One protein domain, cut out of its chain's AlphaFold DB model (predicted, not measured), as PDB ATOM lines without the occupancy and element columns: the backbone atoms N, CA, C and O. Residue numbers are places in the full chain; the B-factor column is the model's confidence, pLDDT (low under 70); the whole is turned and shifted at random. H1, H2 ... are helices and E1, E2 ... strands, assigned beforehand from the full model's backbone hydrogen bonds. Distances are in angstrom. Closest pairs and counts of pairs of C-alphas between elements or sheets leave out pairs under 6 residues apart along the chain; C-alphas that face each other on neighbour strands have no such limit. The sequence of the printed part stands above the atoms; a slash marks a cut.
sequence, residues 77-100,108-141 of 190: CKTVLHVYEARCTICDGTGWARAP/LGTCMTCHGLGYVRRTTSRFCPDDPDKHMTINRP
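This is residues 77 to 100 and 108 to 141 of the 190 residues of an uncharacterized protein of Tetradesmus obliquus (UniProt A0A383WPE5). Little regular structure: an elongated ribbon of two small strand pairs set end to end, E1 with E4 near the middle and E2 with E3 at one end, with short H1 beside E1. Of the 58 printed residues the named elements hold only 22, in the order E1, E2, E3, E4, H1; the class is mostly strand, and both sheets are antiparallel. The whole is loose, radius of gyration of the C-alphas 13.3 A, spanning 46 by 25 by 16 A.

Find C-alpha 82 at (180.089, 160.465, 111.464); E1 runs 16.2 A to residue 87. E2 is residues 96 to 98, E3 108 to 110. E4, residues 119 to 124, is 15.9 A long. H1, residues 132 to 135, ends at C-alpha 135, (169.759, 159.287, 115.005).

E1 and E4 are antiparallel at 149 degrees; N 84 and O 122, 2.9 A, are within hydrogen-bond range. E2 and E3 are antiparallel at 135 degrees; N 97 and O 109, 2.9 A, are within hydrogen-bond range. The closest C-alphas of E1 and H1, Glu 85 and His 135, are 5.2 A apart. H1 is too short for an O i to N i+4 pair.

Residues 101 to 107 are cut out; C-alphas 100 and 108 are 9.6 A apart. Residues 126 to 141 have pLDDT under 70.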
ATOM      1  N   CYS A  77     191.412 162.989 100.367       80.62
ATOM      2  CA  CYS A  77     190.888 163.631 101.563       80.62
ATOM      3  C   CYS A  77     190.495 162.607 102.633       80.62
ATOM      4  O   CYS A  77     189.952 161.531 102.363       80.62
ATOM      5  N   LYS A  78     190.732 162.957 103.896       72.81
ATOM      6  CA  LYS A  78     190.335 162.122 105.027       72.81
ATOM      7  C   LYS A  78     188.816 162.167 105.185       72.81
ATOM      8  O   LYS A  78     188.238 163.211 105.460       72.81
ATOM      9  N   THR A  79     188.161 161.017 105.059       70.00
ATOM     10  CA  THR A  79     186.704 160.933 105.213       70.00
ATOM     11  C   THR A  79     186.293 161.216 106.656       70.00
ATOM     12  O   THR A  79     186.749 160.520 107.573       70.00
ATOM     13  N   VAL A  80     185.402 162.187 106.854       72.31
ATOM     14  CA  VAL A  80     184.852 162.516 108.172       72.31
ATOM     15  C   VAL A  80     184.109 161.299 108.734       72.31
ATOM     16  O   VAL A  80     183.276 160.680 108.072       72.31
ATOM     17  N   LEU A  81     184.441 160.913 109.968       77.12
ATOM     18  CA  LEU A  81     183.756 159.829 110.670       77.12
ATOM     19  C   LEU A  81     182.527 160.388 111.382       77.12
ATOM     20  O   LEU A  81     182.634 161.006 112.441       77.12
ATOM     21  N   HIS A  82     181.351 160.114 110.833       77.38
ATOM     22  CA  HIS A  82     180.089 160.465 111.464       77.38
ATOM     23  C   HIS A  82     179.732 159.423 112.515       77.38
ATOM     24  O   HIS A  82     179.675 158.219 112.242       77.38
ATOM     25  N   VAL A  83     179.487 159.897 113.733       81.62
ATOM     26  CA  VAL A  83     179.122 159.053 114.864       81.62
ATOM     27  C   VAL A  83     177.706 159.382 115.295       81.62
ATOM     28  O   VAL A  83     177.409 160.518 115.654       81.62
ATOM     29  N   TYR A  84     176.838 158.378 115.278       81.06
ATOM     30  CA  TYR A  84     175.420 158.529 115.577       81.06
ATOM     31  C   TYR A  84     174.920 157.335 116.395       81.06
ATOM     32  O   TYR A  84     175.591 156.311 116.513       81.06
ATOM     33  N   GLU A  85     173.750 157.457 116.996       86.06
ATOM     34  CA  GLU A  85     173.099 156.402 117.761       86.06
ATOM     35  C   GLU A  85     171.872 155.885 117.010       86.06
ATOM     36  O   GLU A  85     170.989 156.622 116.583       86.06
ATOM     37  N   ALA A  86     171.804 154.572 116.834       86.31
ATOM     38  CA  ALA A  86     170.690 153.925 116.163       86.31
ATOM     39  C   ALA A  86     169.951 153.009 117.129       86.31
ATOM     40  O   ALA A  86     170.547 152.403 118.022       86.31
ATOM     41  N   ARG A  87     168.642 152.865 116.918       90.06
ATOM     42  CA  ARG A  87     167.829 151.892 117.648       90.06
ATOM     43  C   ARG A  87     168.430 150.495 117.467       90.06
ATOM     44  O   ARG A  87     168.776 150.095 116.355       90.06
ATOM     45  N   CYS A  88     168.586 149.762 118.565       92.19
ATOM     46  CA  CYS A  88     169.108 148.404 118.527       92.19
ATOM     47  C   CYS A  88     168.125 147.505 117.773       92.19
ATOM     48  O   CYS A  88     166.953 147.452 118.130       92.19
ATOM     49  N   THR A  89     168.615 146.777 116.772       91.75
ATOM     50  CA  THR A  89     167.806 145.918 115.892       91.75
ATOM     51  C   THR A  89     167.351 144.618 116.549       91.75
ATOM     52  O   THR A  89     166.491 143.934 116.017       91.75
ATOM     53  N   ILE A  90     167.946 144.242 117.686       91.19
ATOM     54  CA  ILE A  90     167.624 142.984 118.377       91.19
ATOM     55  C   ILE A  90     166.487 143.173 119.378       91.19
ATOM     56  O   ILE A  90     165.647 142.295 119.541       91.19
ATOM     57  N   CYS A  91     166.492 144.298 120.094       92.19
ATOM     58  CA  CYS A  91     165.495 144.595 121.123       92.19
ATOM     59  C   CYS A  91     164.549 145.730 120.731       92.19
ATOM     60  O   CYS A  91     163.774 146.178 121.574       92.19
ATOM     61  N   ASP A  92     164.657 146.247 119.506       91.25
ATOM     62  CA  ASP A  92     163.885 147.379 119.003       91.25
ATOM     63  C   ASP A  92     163.796 148.515 120.026       91.25
ATOM     64  O   ASP A  92     162.715 148.974 120.387       91.25
ATOM     65  N   GLY A  93     164.920 149.008 120.546       90.44
ATOM     66  CA  GLY A  93     164.893 150.160 121.462       90.44
ATOM     67  C   GLY A  93     164.433 149.870 122.890       90.44
ATOM     68  O   GLY A  93     164.506 150.767 123.719       90.44
ATOM     69  N   THR A  94     163.972 148.657 123.203       92.56
ATOM     70  CA  THR A  94     163.455 148.342 124.547       92.56
ATOM     71  C   THR A  94     164.562 148.088 125.567       92.56
ATOM     72  O   THR A  94     164.336 148.248 126.761       92.56
ATOM     73  N   GLY A  95     165.745 147.661 125.114       93.56
ATOM     74  CA  GLY A  95     166.837 147.223 125.986       93.56
ATOM     75  C   GLY A  95     166.691 145.785 126.501       93.56
ATOM     76  O   GLY A  95     167.621 145.268 127.120       93.56
ATOM     77  N   TRP A  96     165.589 145.095 126.197       93.94
ATOM     78  CA  TRP A  96     165.317 143.732 126.658       93.94
ATOM     79  C   TRP A  96     165.211 142.768 125.479       93.94
ATOM     80  O   TRP A  96     164.561 143.059 124.479       93.94
ATOM     81  N   ALA A  97     165.845 141.605 125.586       92.50
ATOM     82  CA  ALA A  97     165.790 140.563 124.570       92.50
ATOM     83  C   ALA A  97     165.373 139.231 125.198       92.50
ATOM     84  O   ALA A  97     165.720 138.917 126.341       92.50
ATOM     85  N   ARG A  98     164.613 138.427 124.449       87.56
ATOM     86  CA  ARG A  98     164.310 137.054 124.860       87.56
ATOM     87  C   ARG A  98     165.555 136.201 124.658       87.56
ATOM     88  O   ARG A  98     166.098 136.158 123.557       87.56
ATOM     89  N   ALA A  99     165.995 135.526 125.713       79.88
ATOM     90  CA  ALA A  99     167.078 134.565 125.607       79.88
ATOM     91  C   ALA A  99     166.628 133.396 124.709       79.88
ATOM     92  O   ALA A  99     165.520 132.884 124.911       79.88
ATOM     93  N   PRO A 100     167.450 132.962 123.735       71.94
ATOM     94  CA  PRO A 100     167.154 131.768 122.962       71.94
ATOM     95  C   PRO A 100     167.218 130.561 123.903       71.94
ATOM     96  O   PRO A 100     168.262 130.259 124.478       71.94
ATOM     97  N   LEU A 108     163.163 136.612 129.695       90.69
ATOM     98  CA  LEU A 108     163.431 137.978 129.241       90.69
ATOM     99  C   LEU A 108     164.652 138.516 129.995       90.69
ATOM    100  O   LEU A 108     164.619 138.630 131.215       90.69
ATOM    101  N   GLY A 109     165.735 138.807 129.281       91.38
ATOM    102  CA  GLY A 109     166.968 139.342 129.859       91.38
ATOM    103  C   GLY A 109     167.373 140.668 129.227       91.38
ATOM    104  O   GLY A 109     166.776 141.124 128.251       91.38
ATOM    105  N   THR A 110     168.413 141.282 129.780       94.50
ATOM    106  CA  THR A 110     169.038 142.467 129.192       94.50
ATOM    107  C   THR A 110     169.566 142.134 127.798       94.50
ATOM    108  O   THR A 110     170.230 141.113 127.603       94.50
ATOM    109  N   CYS A 111     169.284 142.982 126.811       93.75
ATOM    110  CA  CYS A 111     169.822 142.811 125.469       93.75
ATOM    111  C   CYS A 111     171.341 143.011 125.500       93.75
ATOM    112  O   CYS A 111     171.818 144.085 125.870       93.75
ATOM    113  N   MET A 112     172.094 141.982 125.106       93.12
ATOM    114  CA  MET A 112     173.560 142.007 125.146       93.12
ATOM    115  C   MET A 112     174.158 143.012 124.157       93.12
ATOM    116  O   MET A 112     175.154 143.645 124.467       93.12
ATOM    117  N   THR A 113     173.529 143.218 123.000       92.56
ATOM    118  CA  THR A 113     174.069 144.089 121.943       92.56
ATOM    119  C   THR A 113     174.011 145.573 122.284       92.56
ATOM    120  O   THR A 113     174.856 146.333 121.831       92.56
ATOM    121  N   CYS A 114     173.031 146.000 123.082       92.94
ATOM    122  CA  CYS A 114     172.927 147.384 123.552       92.94
ATOM    123  C   CYS A 114     173.131 147.517 125.066       92.94
ATOM    124  O   CYS A 114     172.849 148.576 125.617       92.94
ATOM    125  N   HIS A 115     173.508 146.439 125.760       93.94
ATOM    126  CA  HIS A 115     173.665 146.382 127.218       93.94
ATOM    127  C   HIS A 115     172.499 146.996 128.019       93.94
ATOM    128  O   HIS A 115     172.701 147.613 129.060       93.94
ATOM    129  N   GLY A 116     171.261 146.839 127.537       92.12
ATOM    130  CA  GLY A 116     170.071 147.390 128.202       92.12
ATOM    131  C   GLY A 116     169.703 148.833 127.852       92.12
ATOM    132  O   GLY A 116     168.664 149.303 128.299       92.12
ATOM    133  N   LEU A 117     170.491 149.521 127.021       91.88
ATOM    134  CA  LEU A 117     170.235 150.915 126.633       91.88
ATOM    135  C   LEU A 117     169.143 151.061 125.562       91.88
ATOM    136  O   LEU A 117     168.531 152.115 125.431       91.88
ATOM    137  N   GLY A 118     168.929 150.024 124.748       90.69
ATOM    138  CA  GLY A 118     168.014 150.049 123.603       90.69
ATOM    139  C   GLY A 118     168.600 150.680 122.334       90.69
ATOM    140  O   GLY A 118     168.081 150.445 121.246       90.69
ATOM    141  N   TYR A 119     169.712 151.404 122.427       90.19
ATOM    142  CA  TYR A 119     170.384 152.053 121.299       90.19
ATOM    143  C   TYR A 119     171.847 151.609 121.208       90.19
ATOM    144  O   TYR A 119     172.435 151.158 122.192       90.19
ATOM    145  N   VAL A 120     172.415 151.682 120.006       90.25
ATOM    146  CA  VAL A 120     173.807 151.330 119.712       90.25
ATOM    147  C   VAL A 120     174.484 152.473 118.972       90.25
ATOM    148  O   VAL A 120     173.922 153.035 118.030       90.25
ATOM    149  N   ARG A 121     175.711 152.798 119.380       89.69
ATOM    150  CA  ARG A 121     176.535 153.812 118.721       89.69
ATOM    151  C   ARG A 121     177.119 153.227 117.435       89.69
ATOM    152  O   ARG A 121     177.763 152.181 117.465       89.69
ATOM    153  N   ARG A 122     176.864 153.883 116.307       85.31
ATOM    154  CA  ARG A 122     177.356 153.529 114.975       85.31
ATOM    155  C   ARG A 122     178.307 154.604 114.475       85.31
ATOM    156  O   ARG A 122     178.120 155.787 114.745       85.31
ATOM    157  N   THR A 123     179.320 154.171 113.740       84.31
ATOM    158  CA  THR A 123     180.282 155.039 113.067       84.31
ATOM    159  C   THR A 123     180.245 154.738 111.573       84.31
ATOM    160  O   THR A 123     180.195 153.576 111.168       84.31
ATOM    161  N   THR A 124     180.211 155.772 110.743       80.56
ATOM    162  CA  THR A 124     180.215 155.638 109.282       80.56
ATOM    163  C   THR A 124     181.038 156.754 108.660       80.56
ATOM    164  O   THR A 124     180.985 157.892 109.113       80.56
ATOM    165  N   SER A 125     181.797 156.418 107.621       76.75
ATOM    166  CA  SER A 125     182.530 157.377 106.789       76.75
ATOM    167  C   SER A 125     181.827 157.683 105.465       76.75
ATOM    168  O   SER A 125     182.298 158.521 104.708       76.75
ATOM    169  N   ARG A 126     180.739 156.965 105.143       65.19
ATOM    170  CA  ARG A 126     180.127 156.987 103.802       65.19
ATOM    171  C   ARG A 126     178.818 157.757 103.709       65.19
ATOM    172  O   ARG A 126     178.417 158.106 102.609       65.19
ATOM    173  N   PHE A 127     178.105 157.926 104.818       63.25
ATOM    174  CA  PHE A 127     176.736 158.433 104.786       63.25
ATOM    175  C   PHE A 127     176.401 159.186 106.064       63.25
ATOM    176  O   PHE A 127     176.431 158.603 107.149       63.25
ATOM    177  N   CYS A 128     176.036 160.455 105.929       59.75
ATOM    178  CA  CYS A 128     175.301 161.163 106.964       59.75
ATOM    179  C   CYS A 128     173.840 160.720 106.881       59.75
ATOM    180  O   CYS A 128     173.243 160.910 105.827       59.75
ATOM    181  N   PRO A 129     173.243 160.130 107.932       61.94
ATOM    182  CA  PRO A 129     171.802 159.916 107.940       61.94
ATOM    183  C   PRO A 129     171.073 161.249 107.746       61.94
ATOM    184  O   PRO A 129     171.327 162.189 108.496       61.94
ATOM    185  N   ASP A 130     170.173 161.300 106.757       56.66
ATOM    186  CA  ASP A 130     169.464 162.515 106.313       56.66
ATOM    187  C   ASP A 130     168.655 163.200 107.436       56.66
ATOM    188  O   ASP A 130     168.358 164.389 107.357       56.66
ATOM    189  N   ASP A 131     168.339 162.465 108.508       60.06
ATOM    190  CA  ASP A 131     167.642 162.956 109.698       60.06
ATOM    191  C   ASP A 131     168.537 162.846 110.955       60.06
ATOM    192  O   ASP A 131     168.499 161.822 111.658       60.06
ATOM    193  N   PRO A 132     169.318 163.887 111.304       55.09
ATOM    194  CA  PRO A 132     170.133 163.889 112.520       55.09
ATOM    195  C   PRO A 132     169.271 163.768 113.791       55.09
ATOM    196  O   PRO A 132     169.657 163.082 114.736       55.09
ATOM    197  N   ASP A 133     168.050 164.306 113.792       55.16
ATOM    198  CA  ASP A 133     167.154 164.294 114.959       55.16
ATOM    199  C   ASP A 133     166.617 162.898 115.321       55.16
ATOM    200  O   ASP A 133     166.252 162.628 116.470       55.16
ATOM    201  N   LYS A 134     166.590 161.966 114.359       58.78
ATOM    202  CA  LYS A 134     166.178 160.570 114.601       58.78
ATOM    203  C   LYS A 134     167.327 159.696 115.104       58.78
ATOM    204  O   LYS A 134     167.072 158.638 115.685       58.78
ATOM    205  N   HIS A 135     168.568 160.124 114.878       53.06
ATOM    206  CA  HIS A 135     169.759 159.287 115.005       53.06
ATOM    207  C   HIS A 135     170.863 159.880 115.888       53.06
ATOM    208  O   HIS A 135     171.873 159.227 116.115       53.06
ATOM    209  N   MET A 136     170.714 161.082 116.436       52.88
ATOM    210  CA  MET A 136     171.708 161.657 117.343       52.88
ATOM    211  C   MET A 136     171.147 161.714 118.760       52.88
ATOM    212  O   MET A 136     170.361 162.587 119.108       52.88
ATOM    213  N   THR A 137     171.546 160.767 119.609       55.31
ATOM    214  CA  THR A 137     171.193 160.786 121.040       55.31
ATOM    215  C   THR A 137     172.408 160.784 121.950       55.31
ATOM    216  O   THR A 137     172.346 160.296 123.070       55.31
ATOM    217  N   ILE A 138     173.493 161.432 121.519       50.44
ATOM    218  CA  ILE A 138     174.719 161.522 122.326       50.44
ATOM    219  C   ILE A 138     174.539 162.411 123.579       50.44
ATOM    220  O   ILE A 138     175.383 162.381 124.462       50.44
ATOM    221  N   ASN A 139     173.405 163.100 123.748       44.62
ATOM    222  CA  ASN A 139     172.966 163.623 125.048       44.62
ATOM    223  C   ASN A 139     171.432 163.594 125.138       44.62
ATOM    224  O   ASN A 139     170.761 164.490 124.634       44.62
ATOM    225  N   ARG A 140     170.844 162.576 125.776       54.03
ATOM    226  CA  ARG A 140     169.428 162.613 126.198       54.03
ATOM    227  C   ARG A 140     169.338 162.907 127.702       54.03
ATOM    228  O   ARG A 140     170.198 162.437 128.443       54.03
ATOM    229  N   PRO A 141     168.309 163.650 128.167       50.12
ATOM    230  CA  PRO A 141     166.912 163.497 127.738       50.12
ATOM    231  C   PRO A 141     166.317 164.781 127.119       50.12
ATOM    232  O   PRO A 141     166.893 165.850 127.235       50.12
TER     233      PRO A 141